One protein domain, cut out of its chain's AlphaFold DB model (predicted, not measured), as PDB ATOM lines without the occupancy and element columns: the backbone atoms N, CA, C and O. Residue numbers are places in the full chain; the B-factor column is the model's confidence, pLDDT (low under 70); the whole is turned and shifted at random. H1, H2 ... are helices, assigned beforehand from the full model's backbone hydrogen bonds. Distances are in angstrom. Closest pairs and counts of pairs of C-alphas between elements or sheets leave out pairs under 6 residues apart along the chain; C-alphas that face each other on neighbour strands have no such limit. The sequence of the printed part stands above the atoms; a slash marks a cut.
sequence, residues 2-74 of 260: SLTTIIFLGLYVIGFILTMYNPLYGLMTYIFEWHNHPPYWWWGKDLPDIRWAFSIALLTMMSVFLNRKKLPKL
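What this domain is: This is residues 2 to 74 of the 260 residues of an uncharacterized protein of Calditrichaeota bacterium (UniProt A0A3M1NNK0). Three helices run up and down in a slim bundle, with H2 packed on both H1 and H3, while H1 and H3 meet over a short part and spread apart toward the first residues of H1. A loop of residues 36 to 51 folds over the end of the bundle where H1 begins, and a short tail, residues 68 to 74, extends past the end of H3. The printed part has 73 residues with three named helices, in the order H1, H2, H3, and no named strand; the class is all helix. The whole is only just compact, close to loose, with a radius of gyration of the C-alphas of 13.2 A, and its outline is a rod spanning 43 by 19 by 16 A.

Where its parts are: Find C-alpha 3 at (-7.039, 18.199, -42.887); from there H1, residues 3 to 19, runs 24.0 A to C-alpha 19 at (11.278, 12.096, -28.685). After three residues look at Pro 23, where H2 begins; it holds residues 23 to 35 and measures 18.9 A from first to last C-alpha. Then pass 16 residues to Trp 52, where H3 begins; it holds residues 52 to 67 and runs 22.1 A to C-alpha 67 at (17.798, 8.816, -22.332).

How they stand to each other: The three helices form a bundle, up and down, which means that each runs against the one before it in the chain. Start at Thr 19: its C-alpha and that of Gly 26 are 4.6 A apart, the closest of H1 and H2. These two helices touch and form a helical hairpin, running opposite ways at a shallow tilt of 27 degrees. Go on to Gly 26 and Thr 60, whose C-alphas, 4.8 A apart, are the closest of H2 and H3. These touch with 19 pairs of C-alphas within 8 A and form a second helical hairpin, running opposite ways at a shallow tilt of 10 degrees. H1 and H3 run the same way at a shallow tilt of 25 degrees; they touch through residues 16 to 19 of H1 and 56 to 63 of H3 alone, and their closest C-alphas, those of Thr 19 and Thr 60, are 6.2 A apart. In H1, H2 and H3, every pair of backbone O of residue i and N of residue i+4 is within hydrogen-bond range.

The domain as a whole: Look at Asp 46 and Lys 73 for the two C-alphas farthest apart, 43.1 A. The printed part, residues 2 to 74, has no cut. The link from H1 to H2 is tight and that from H2 to H3 is long. The mean pLDDT of the printed part of this model is 93.5, and no printed residue is under 70.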
ATOM      1  N   SER A   2      -6.593  23.102 -43.020       88.19
ATOM      2  CA  SER A   2      -6.830  21.921 -43.858       88.19
ATOM      3  C   SER A   2      -6.646  20.625 -43.051       88.19
ATOM      4  O   SER A   2      -5.920  20.611 -42.053       88.19
ATOM      5  N   LEU A   3      -7.257  19.519 -43.494       90.00
ATOM      6  CA  LEU A   3      -7.039  18.199 -42.887       90.00
ATOM      7  C   LEU A   3      -5.542  17.835 -42.859       90.00
ATOM      8  O   LEU A   3      -5.053  17.314 -41.860       90.00
ATOM      9  N   THR A   4      -4.797  18.183 -43.912       90.62
ATOM     10  CA  THR A   4      -3.346  17.966 -44.009       90.62
ATOM     11  C   THR A   4      -2.580  18.718 -42.922       90.62
ATOM     12  O   THR A   4      -1.670  18.156 -42.319       90.62
ATOM     13  N   THR A   5      -2.988  19.952 -42.607       93.31
ATOM     14  CA  THR A   5      -2.405  20.750 -41.518       93.31
ATOM     15  C   THR A   5      -2.596  20.062 -40.164       93.31
ATOM     16  O   THR A   5      -1.661  19.980 -39.372       93.31
ATOM     17  N   ILE A   6      -3.796  19.527 -39.905       94.12
ATOM     18  CA  ILE A   6      -4.111  18.816 -38.656       94.12
ATOM     19  C   ILE A   6      -3.292  17.525 -38.556       94.12
ATOM     20  O   ILE A   6      -2.721  17.243 -37.503       94.12
ATOM     21  N   ILE A   7      -3.186  16.766 -39.651       94.44
ATOM     22  CA  ILE A   7      -2.371  15.547 -39.709       94.44
ATOM     23  C   ILE A   7      -0.897  15.875 -39.447       94.44
ATOM     24  O   ILE A   7      -0.268  15.205 -38.630       94.44
ATOM     25  N   PHE A   8      -0.355  16.917 -40.087       95.06
ATOM     26  CA  PHE A   8       1.018  17.361 -39.859       95.06
ATOM     27  C   PHE A   8       1.259  17.713 -38.390       95.06
ATOM     28  O   PHE A   8       2.180  17.172 -37.782       95.06
ATOM     29  N   LEU A   9       0.413  18.567 -37.801       95.94
ATOM     30  CA  LEU A   9       0.546  18.967 -36.399       95.94
ATOM     31  C   LEU A   9       0.427  17.768 -35.457       95.94
ATOM     32  O   LEU A   9       1.224  17.645 -34.533       95.94
ATOM     33  N   GLY A  10      -0.520  16.863 -35.711       96.75
ATOM     34  CA  GLY A  10      -0.684  15.638 -34.937       96.75
ATOM     35  C   GLY A  10       0.577  14.775 -34.964       96.75
ATOM     36  O   GLY A  10       1.102  14.422 -33.911       96.75
ATOM     37  N   LEU A  11       1.115  14.490 -36.154       96.81
ATOM     38  CA  LEU A  11       2.346  13.707 -36.310       96.81
ATOM     39  C   LEU A  11       3.562  14.406 -35.696       96.81
ATOM     40  O   LEU A  11       4.373  13.753 -35.038       96.81
ATOM     41  N   TYR A  12       3.677  15.723 -35.870       97.00
ATOM     42  CA  TYR A  12       4.770  16.513 -35.313       97.00
ATOM     43  C   TYR A  12       4.727  16.525 -33.780       97.00
ATOM     44  O   TYR A  12       5.737  16.238 -33.145       97.00
ATOM     45  N   VAL A  13       3.562  16.773 -33.170       97.25
ATOM     46  CA  VAL A  13       3.387  16.783 -31.706       97.25
ATOM     47  C   VAL A  13       3.579  15.388 -31.111       97.25
ATOM     48  O   VAL A  13       4.284  15.249 -30.112       97.25
ATOM     49  N   ILE A  14       3.022  14.341 -31.730       98.00
ATOM     50  CA  ILE A  14       3.262  12.951 -31.307       98.00
ATOM     51  C   ILE A  14       4.761  12.646 -31.367       98.00
ATOM     52  O   ILE A  14       5.324  12.132 -30.404       98.00
ATOM     53  N   GLY A  15       5.420  13.013 -32.465       97.50
ATOM     54  CA  GLY A  15       6.862  12.889 -32.632       97.50
ATOM     55  C   GLY A  15       7.657  13.621 -31.552       97.50
ATOM     56  O   GLY A  15       8.558  13.048 -30.939       97.50
ATOM     57  N   PHE A  16       7.266  14.857 -31.246       96.94
ATOM     58  CA  PHE A  16       7.854  15.686 -30.196       96.94
ATOM     59  C   PHE A  16       7.741  15.016 -28.818       96.94
ATOM     60  O   PHE A  16       8.730  14.893 -28.098       96.94
ATOM     61  N   ILE A  17       6.562  14.492 -28.469       97.50
ATOM     62  CA  ILE A  17       6.340  13.771 -27.207       97.50
ATOM     63  C   ILE A  17       7.161  12.476 -27.173       97.50
ATOM     64  O   ILE A  17       7.869  12.217 -26.201       97.50
ATOM     65  N   LEU A  18       7.114  11.668 -28.237       97.44
ATOM     66  CA  LEU A  18       7.843  10.400 -28.325       97.44
ATOM     67  C   LEU A  18       9.363  10.592 -28.269       97.44
ATOM     68  O   LEU A  18      10.068   9.749 -27.708       97.44
ATOM     69  N   THR A  19       9.863  11.723 -28.772       97.50
ATOM     70  CA  THR A  19      11.278  12.096 -28.685       97.50
ATOM     71  C   THR A  19      11.754  12.101 -27.240       97.50
ATOM     72  O   THR A  19      12.851  11.622 -26.982       97.50
ATOM     73  N   MET A  20      10.933  12.527 -26.275       95.38
ATOM     74  CA  MET A  20      11.298  12.524 -24.849       95.38
ATOM     75  C   MET A  20      11.563  11.127 -24.287       95.38
ATOM     76  O   MET A  20      12.317  10.987 -23.325       95.38
ATOM     77  N   TYR A  21      10.972  10.091 -24.879       94.38
ATOM     78  CA  TYR A  21      11.148   8.703 -24.455       94.38
ATOM     79  C   TYR A  21      12.287   8.013 -25.199       94.38
ATOM     80  O   TYR A  21      13.004   7.196 -24.618       94.38
ATOM     81  N   ASN A  22      12.455   8.321 -26.486       95.19
ATOM     82  CA  ASN A  22      13.519   7.762 -27.301       95.19
ATOM     83  C   ASN A  22      13.953   8.763 -28.392       95.19
ATOM     84  O   ASN A  22      13.126   9.135 -29.229       95.19
ATOM     85  N   PRO A  23      15.242   9.152 -28.446       96.69
ATOM     86  CA  PRO A  23      15.744  10.123 -29.420       96.69
ATOM     87  C   PRO A  23      15.615   9.666 -30.881       96.69
ATOM     88  O   PRO A  23      15.662  10.503 -31.778       96.69
ATOM     89  N   LEU A  24      15.399   8.369 -31.148       96.69
ATOM     90  CA  LEU A  24      15.113   7.869 -32.497       96.69
ATOM     91  C   LEU A  24      13.875   8.537 -33.108       96.69
ATOM     92  O   LEU A  24      13.896   8.890 -34.285       96.69
ATOM     93  N   TYR A  25      12.820   8.738 -32.315       97.06
ATOM     94  CA  TYR A  25      11.617   9.414 -32.800       97.06
ATOM     95  C   TYR A  25      11.907  10.867 -33.165       97.06
ATOM     96  O   TYR A  25      11.373  11.344 -34.155       97.06
ATOM     97  N   GLY A  26      12.834  11.519 -32.462       97.00
ATOM     98  CA  GLY A  26      13.291  12.864 -32.798       97.00
ATOM     99  C   GLY A  26      13.953  12.942 -34.169       97.00
ATOM    100  O   GLY A  26      13.613  13.817 -34.961       97.00
ATOM    101  N   LEU A  27      14.803  11.965 -34.512       96.69
ATOM    102  CA  LEU A  27      15.361  11.860 -35.866       96.69
ATOM    103  C   LEU A  27      14.281  11.618 -36.922       96.69
ATOM    104  O   LEU A  27      14.304  12.243 -37.979       96.69
ATOM    105  N   MET A  28      13.327  10.725 -36.646       97.50
ATOM    106  CA  MET A  28      12.228  10.445 -37.573       97.50
ATOM    107  C   MET A  28      11.343  11.677 -37.790       97.50
ATOM    108  O   MET A  28      10.961  11.960 -38.921       97.50
ATOM    109  N   THR A  29      11.043  12.428 -36.729       97.44
ATOM    110  CA  THR A  29      10.254  13.662 -36.796       97.44
ATOM    111  C   THR A  29      11.021  14.784 -37.478       97.44
ATOM    112  O   THR A  29      10.420  15.518 -38.251       97.44
ATOM    113  N   TYR A  30      12.335  14.886 -37.269       96.06
ATOM    114  CA  TYR A  30      13.188  15.813 -38.012       96.06
ATOM    115  C   TYR A  30      13.168  15.511 -39.516       96.06
ATOM    116  O   TYR A  30      12.956  16.406 -40.323       96.06
ATOM    117  N   ILE A  31      13.313  14.238 -39.906       95.56
ATOM    118  CA  ILE A  31      13.198  13.819 -41.312       95.56
ATOM    119  C   ILE A  31      11.809  14.160 -41.855       95.56
ATOM    120  O   ILE A  31      11.702  14.730 -42.937       95.56
ATOM    121  N   PHE A  32      10.751  13.826 -41.118       96.19
ATOM    122  CA  PHE A  32       9.379  14.133 -41.512       96.19
ATOM    123  C   PHE A  32       9.169  15.638 -41.720       96.19
ATOM    124  O   PHE A  32       8.598  16.031 -42.734       96.19
ATOM    125  N   GLU A  33       9.649  16.471 -40.797       95.25
ATOM    126  CA  GLU A  33       9.542  17.927 -40.872       95.25
ATOM    127  C   GLU A  33      10.354  18.497 -42.034       95.25
ATOM    128  O   GLU A  33       9.817  19.322 -42.760       95.25
ATOM    129  N   TRP A  34      11.566  18.000 -42.297       93.25
ATOM    130  CA  TRP A  34      12.363  18.452 -43.441       93.25
ATOM    131  C   TRP A  34      11.620  18.236 -44.764       93.25
ATOM    132  O   TRP A  34      11.612  19.107 -45.627       93.25
ATOM    133  N   HIS A  35      10.930  17.104 -44.919       93.44
ATOM    134  CA  HIS A  35      10.126  16.858 -46.117       93.44
ATOM    135  C   HIS A  35       8.826  17.667 -46.119       93.44
ATOM    136  O   HIS A  35       8.370  18.116 -47.159       93.44
ATOM    137  N   ASN A  36       8.210  17.865 -44.959       93.06
ATOM    138  CA  ASN A  36       6.898  18.493 -44.836       93.06
ATOM    139  C   ASN A  36       7.009  19.889 -44.209       93.06
ATOM    140  O   ASN A  36       6.159  20.270 -43.411       93.06
ATOM    141  N   HIS A  37       8.066  20.636 -44.537       93.00
ATOM    142  CA  HIS A  37       8.375  21.908 -43.889       93.00
ATOM    143  C   HIS A  37       7.266  22.934 -44.176       93.00
ATOM    144  O   HIS A  37       7.139  23.354 -45.329       93.00
ATOM    145  N   PRO A  38       6.449  23.346 -43.184       92.38
ATOM    146  CA  PRO A  38       5.178  24.023 -43.451       92.38
ATOM    147  C   PRO A  38       5.248  25.260 -44.355       92.38
ATOM    148  O   PRO A  38       4.399  25.361 -45.242       92.38
ATOM    149  N   PRO A  39       6.249  26.156 -44.224       90.25
ATOM    150  CA  PRO A  39       6.393  27.320 -45.104       90.25
ATOM    151  C   PRO A  39       6.459  27.003 -46.604       90.25
ATOM    152  O   PRO A  39       6.135  27.861 -47.422       90.25
ATOM    153  N   TYR A  40       6.860  25.786 -46.982       87.81
ATOM    154  CA  TYR A  40       6.949  25.370 -48.381       87.81
ATOM    155  C   TYR A  40       5.665  24.771 -48.950       87.81
ATOM    156  O   TYR A  40       5.592  24.539 -50.154       87.81
ATOM    157  N   TRP A  41       4.644  24.533 -48.128       87.50
ATOM    158  CA  TRP A  41       3.446  23.825 -48.564       87.50
ATOM    159  C   TRP A  41       2.194  24.687 -48.467       87.50
ATOM    160  O   TRP A  41       1.991  25.443 -47.518       87.50
ATOM    161  N   TRP A  42       1.282  24.507 -49.424       87.12
ATOM    162  CA  TRP A  42       0.004  25.223 -49.471       87.12
ATOM    163  C   TRP A  42      -0.826  25.060 -48.190       87.12
ATOM    164  O   TRP A  42      -1.475  26.008 -47.755       87.12
ATOM    165  N   TRP A  43      -0.771  23.884 -47.559       89.31
ATOM    166  CA  TRP A  43      -1.485  23.581 -46.317       89.31
ATOM    167  C   TRP A  43      -0.807  24.161 -45.067       89.31
ATOM    168  O   TRP A  43      -1.418  24.175 -43.997       89.31
ATOM    169  N   GLY A  44       0.445  24.611 -45.171       89.81
ATOM    170  CA  GLY A  44       1.224  25.163 -44.066       89.81
ATOM    171  C   GLY A  44       1.173  26.687 -43.961       89.81
ATOM    172  O   GLY A  44       1.689  27.223 -42.988       89.81
ATOM    173  N   LYS A  45       0.520  27.385 -44.903       87.69
ATOM    174  CA  LYS A  45       0.460  28.862 -44.954       87.69
ATOM    175  C   LYS A  45      -0.118  29.515 -43.695       87.69
ATOM    176  O   LYS A  45       0.317  30.598 -43.325       87.69
ATOM    177  N   ASP A  46      -1.074  28.853 -43.044       88.56
ATOM    178  CA  ASP A  46      -1.719  29.352 -41.820       88.56
ATOM    179  C   ASP A  46      -0.900  29.059 -40.548       88.56
ATOM    180  O   ASP A  46      -1.291  29.456 -39.450       88.56
ATOM    181  N   LEU A  47       0.195  28.298 -40.660       92.75
ATOM    182  CA  LEU A  47       1.042  27.957 -39.522       92.75
ATOM    183  C   LEU A  47       2.077  29.054 -39.271       92.75
ATOM    184  O   LEU A  47       2.570  29.673 -40.214       92.75
ATOM    185  N   PRO A  48       2.447  29.291 -38.001       92.25
ATOM    186  CA  PRO A  48       3.465  30.276 -37.690       92.25
ATOM    187  C   PRO A  48       4.817  29.844 -38.268       92.25
ATOM    188  O   PRO A  48       5.199  28.669 -38.195       92.25
ATOM    189  N   ASP A  49       5.565  30.819 -38.784       88.56
ATOM    190  CA  ASP A  49       6.942  30.633 -39.242       88.56
ATOM    191  C   ASP A  49       7.897  30.571 -38.042       88.56
ATOM    192  O   ASP A  49       8.645  31.496 -37.716       88.56
ATOM    193  N   ILE A  50       7.789  29.472 -37.299       91.50
ATOM    194  CA  ILE A  50       8.748  29.106 -36.266       91.50
ATOM    195  C   ILE A  50       9.838  28.233 -36.876       91.50
ATOM    196  O   ILE A  50       9.653  27.563 -37.888       91.50
ATOM    197  N   ARG A  51      10.990  28.158 -36.209       92.44
ATOM    198  CA  ARG A  51      12.076  27.259 -36.618       92.44
ATOM    199  C   ARG A  51      11.747  25.804 -36.251       92.44
ATOM    200  O   ARG A  51      12.357  25.245 -35.344       92.44
ATOM    201  N   TRP A  52      10.776  25.201 -36.939       94.19
ATOM    202  CA  TRP A  52      10.272  23.835 -36.729       94.19
ATOM    203  C   TRP A  52      11.414  22.806 -36.636       94.19
ATOM    204  O   TRP A  52      11.594  22.180 -35.589       94.19
ATOM    205  N   ALA A  53      12.267  22.737 -37.665       93.06
ATOM    206  CA  ALA A  53      13.465  21.895 -37.698       93.06
ATOM    207  C   ALA A  53      14.388  22.086 -36.478       93.06
ATOM    208  O   ALA A  53      14.891  21.119 -35.904       93.06
ATOM    209  N   PHE A  54      14.607  23.336 -36.054       93.00
ATOM    210  CA  PHE A  54      15.472  23.652 -34.915       93.00
ATOM    211  C   PHE A  54      14.869  23.160 -33.597       93.00
ATOM    212  O   PHE A  54      15.581  22.578 -32.783       93.00
ATOM    213  N   SER A  55      13.563  23.350 -33.404       95.69
ATOM    214  CA  SER A  55      12.856  22.927 -32.194       95.69
ATOM    215  C   SER A  55      12.967  21.419 -31.975       95.69
ATOM    216  O   SER A  55      13.341  20.977 -30.886       95.69
ATOM    217  N   ILE A  56      12.700  20.614 -33.010       96.56
ATOM    218  CA  ILE A  56      12.808  19.155 -32.898       96.56
ATOM    219  C   ILE A  56      14.266  18.680 -32.842       96.56
ATOM    220  O   ILE A  56      14.562  17.729 -32.117       96.56
ATOM    221  N   ALA A  57      15.205  19.350 -33.521       95.00
ATOM    222  CA  ALA A  57      16.632  19.026 -33.428       95.00
ATOM    223  C   ALA A  57      17.185  19.273 -32.016       95.00
ATOM    224  O   ALA A  57      17.849  18.401 -31.448       95.00
ATOM    225  N   LEU A  58      16.859  20.423 -31.414       95.56
ATOM    226  CA  LEU A  58      17.232  20.751 -30.039       95.56
ATOM    227  C   LEU A  58      16.657  19.718 -29.070       95.56
ATOM    228  O   LEU A  58      17.375  19.196 -28.216       95.56
ATOM    229  N   LEU A  59      15.386  19.361 -29.251       96.94
ATOM    230  CA  LEU A  59      14.745  18.351 -28.427       96.94
ATOM    231  C   LEU A  59      15.380  16.970 -28.576       96.94
ATOM    232  O   LEU A  59      15.589  16.270 -27.586       96.94
ATOM    233  N   THR A  60      15.715  16.579 -29.802       97.19
ATOM    234  CA  THR A  60      16.398  15.314 -30.084       97.19
ATOM    235  C   THR A  60      17.737  15.269 -29.359       97.19
ATOM    236  O   THR A  60      18.039  14.287 -28.680       97.19
ATOM    237  N   MET A  61      18.506  16.356 -29.427       95.25
ATOM    238  CA  MET A  61      19.772  16.485 -28.714       95.25
ATOM    239  C   MET A  61      19.579  16.392 -27.193       95.25
ATOM    240  O   MET A  61      20.282  15.629 -26.537       95.25
ATOM    241  N   MET A  62      18.588  17.084 -26.620       96.19
ATOM    242  CA  MET A  62      18.258  16.964 -25.192       96.19
ATOM    243  C   MET A  62      17.863  15.530 -24.814       96.19
ATOM    244  O   MET A  62      18.349  14.988 -23.822       96.19
ATOM    245  N   SER A  63      17.034  14.878 -25.632       96.69
ATOM    246  CA  SER A  63      16.598  13.499 -25.412       96.69
ATOM    247  C   SER A  63      17.759  12.509 -25.419       96.69
ATOM    248  O   SER A  63      17.770  11.574 -24.616       96.69
ATOM    249  N   VAL A  64      18.772  12.728 -26.263       94.81
ATOM    250  CA  VAL A  64      20.001  11.925 -26.248       94.81
ATOM    251  C   VAL A  64      20.649  11.944 -24.867       94.81
ATOM    252  O   VAL A  64      21.031  10.886 -24.366       94.81
ATOM    253  N   PHE A  65      20.738  13.110 -24.226       94.19
ATOM    254  CA  PHE A  65      21.303  13.227 -22.880       94.19
ATOM    255  C   PHE A  65      20.395  12.601 -21.815       94.19
ATOM    256  O   PHE A  65      20.878  11.818 -20.993       94.19
ATOM    257  N   LEU A  66      19.087  12.873 -21.865       94.69
ATOM    258  CA  LEU A  66      18.105  12.369 -20.894       94.69
ATOM    259  C   LEU A  66      17.968  10.840 -20.931       94.69
ATOM    260  O   LEU A  66      17.868  10.187 -19.893       94.69
ATOM    261  N   ASN A  67      18.005  10.248 -22.125       93.56
ATOM    262  CA  ASN A  67      17.798   8.816 -22.332       93.56
ATOM    263  C   ASN A  67      19.098   8.031 -22.531       93.56
ATOM    264  O   ASN A  67      19.043   6.822 -22.755       93.56
ATOM    265  N   ARG A  68      20.275   8.661 -22.382       88.94
ATOM    266  CA  ARG A  68      21.590   8.036 -22.625       88.94
ATOM    267  C   ARG A  68      21.756   6.675 -21.946       88.94
ATOM    268  O   ARG A  68      22.313   5.762 -22.548       88.94
ATOM    269  N   LYS A  69      21.274   6.544 -20.705       88.56
ATOM    270  CA  LYS A  69      21.371   5.315 -19.895       88.56
ATOM    271  C   LYS A  69      20.410   4.204 -20.339       88.56
ATOM    272  O   LYS A  69      20.665   3.044 -20.045       88.56
ATOM    273  N   LYS A  70      19.313   4.553 -21.020       89.44
ATOM    274  CA  LYS A  70      18.294   3.609 -21.511       89.44
ATOM    275  C   LYS A  70      18.618   3.068 -22.904       89.44
ATOM    276  O   LYS A  70      18.047   2.065 -23.324       89.44
ATOM    277  N   LEU A  71      19.499   3.744 -23.642       88.00
ATOM    278  CA  LEU A  71      19.877   3.337 -24.988       88.00
ATOM    279  C   LEU A  71      20.765   2.077 -24.952       88.00
ATOM    280  O   LEU A  71      21.671   2.006 -24.117       88.00
ATOM    281  N   PRO A  72      20.572   1.113 -25.881       87.38
ATOM    282  CA  PRO A  72      21.439  -0.061 -26.018       87.38
ATOM    283  C   PRO A  72      22.912   0.333 -26.124       87.38
ATOM    284  O   PRO A  72      23.204   1.415 -26.619       87.38
ATOM    285  N   LYS A  73      23.867  -0.501 -25.705       86.31
ATOM    286  CA  LYS A  73      25.287  -0.159 -25.899       86.31
ATOM    287  C   LYS A  73      25.600  -0.014 -27.392       86.31
ATOM    288  O   LYS A  73      25.028  -0.710 -28.224       86.31
ATOM    289  N   LEU A  74      26.476   0.933 -27.712       84.25
ATOM    290  CA  LEU A  74      26.962   1.121 -29.071       84.25
ATOM    291  C   LEU A  74      28.081   0.101 -29.308       84.25
ATOM    292  O   LEU A  74      29.116   0.166 -28.646       84.25
TER     293      LEU A  74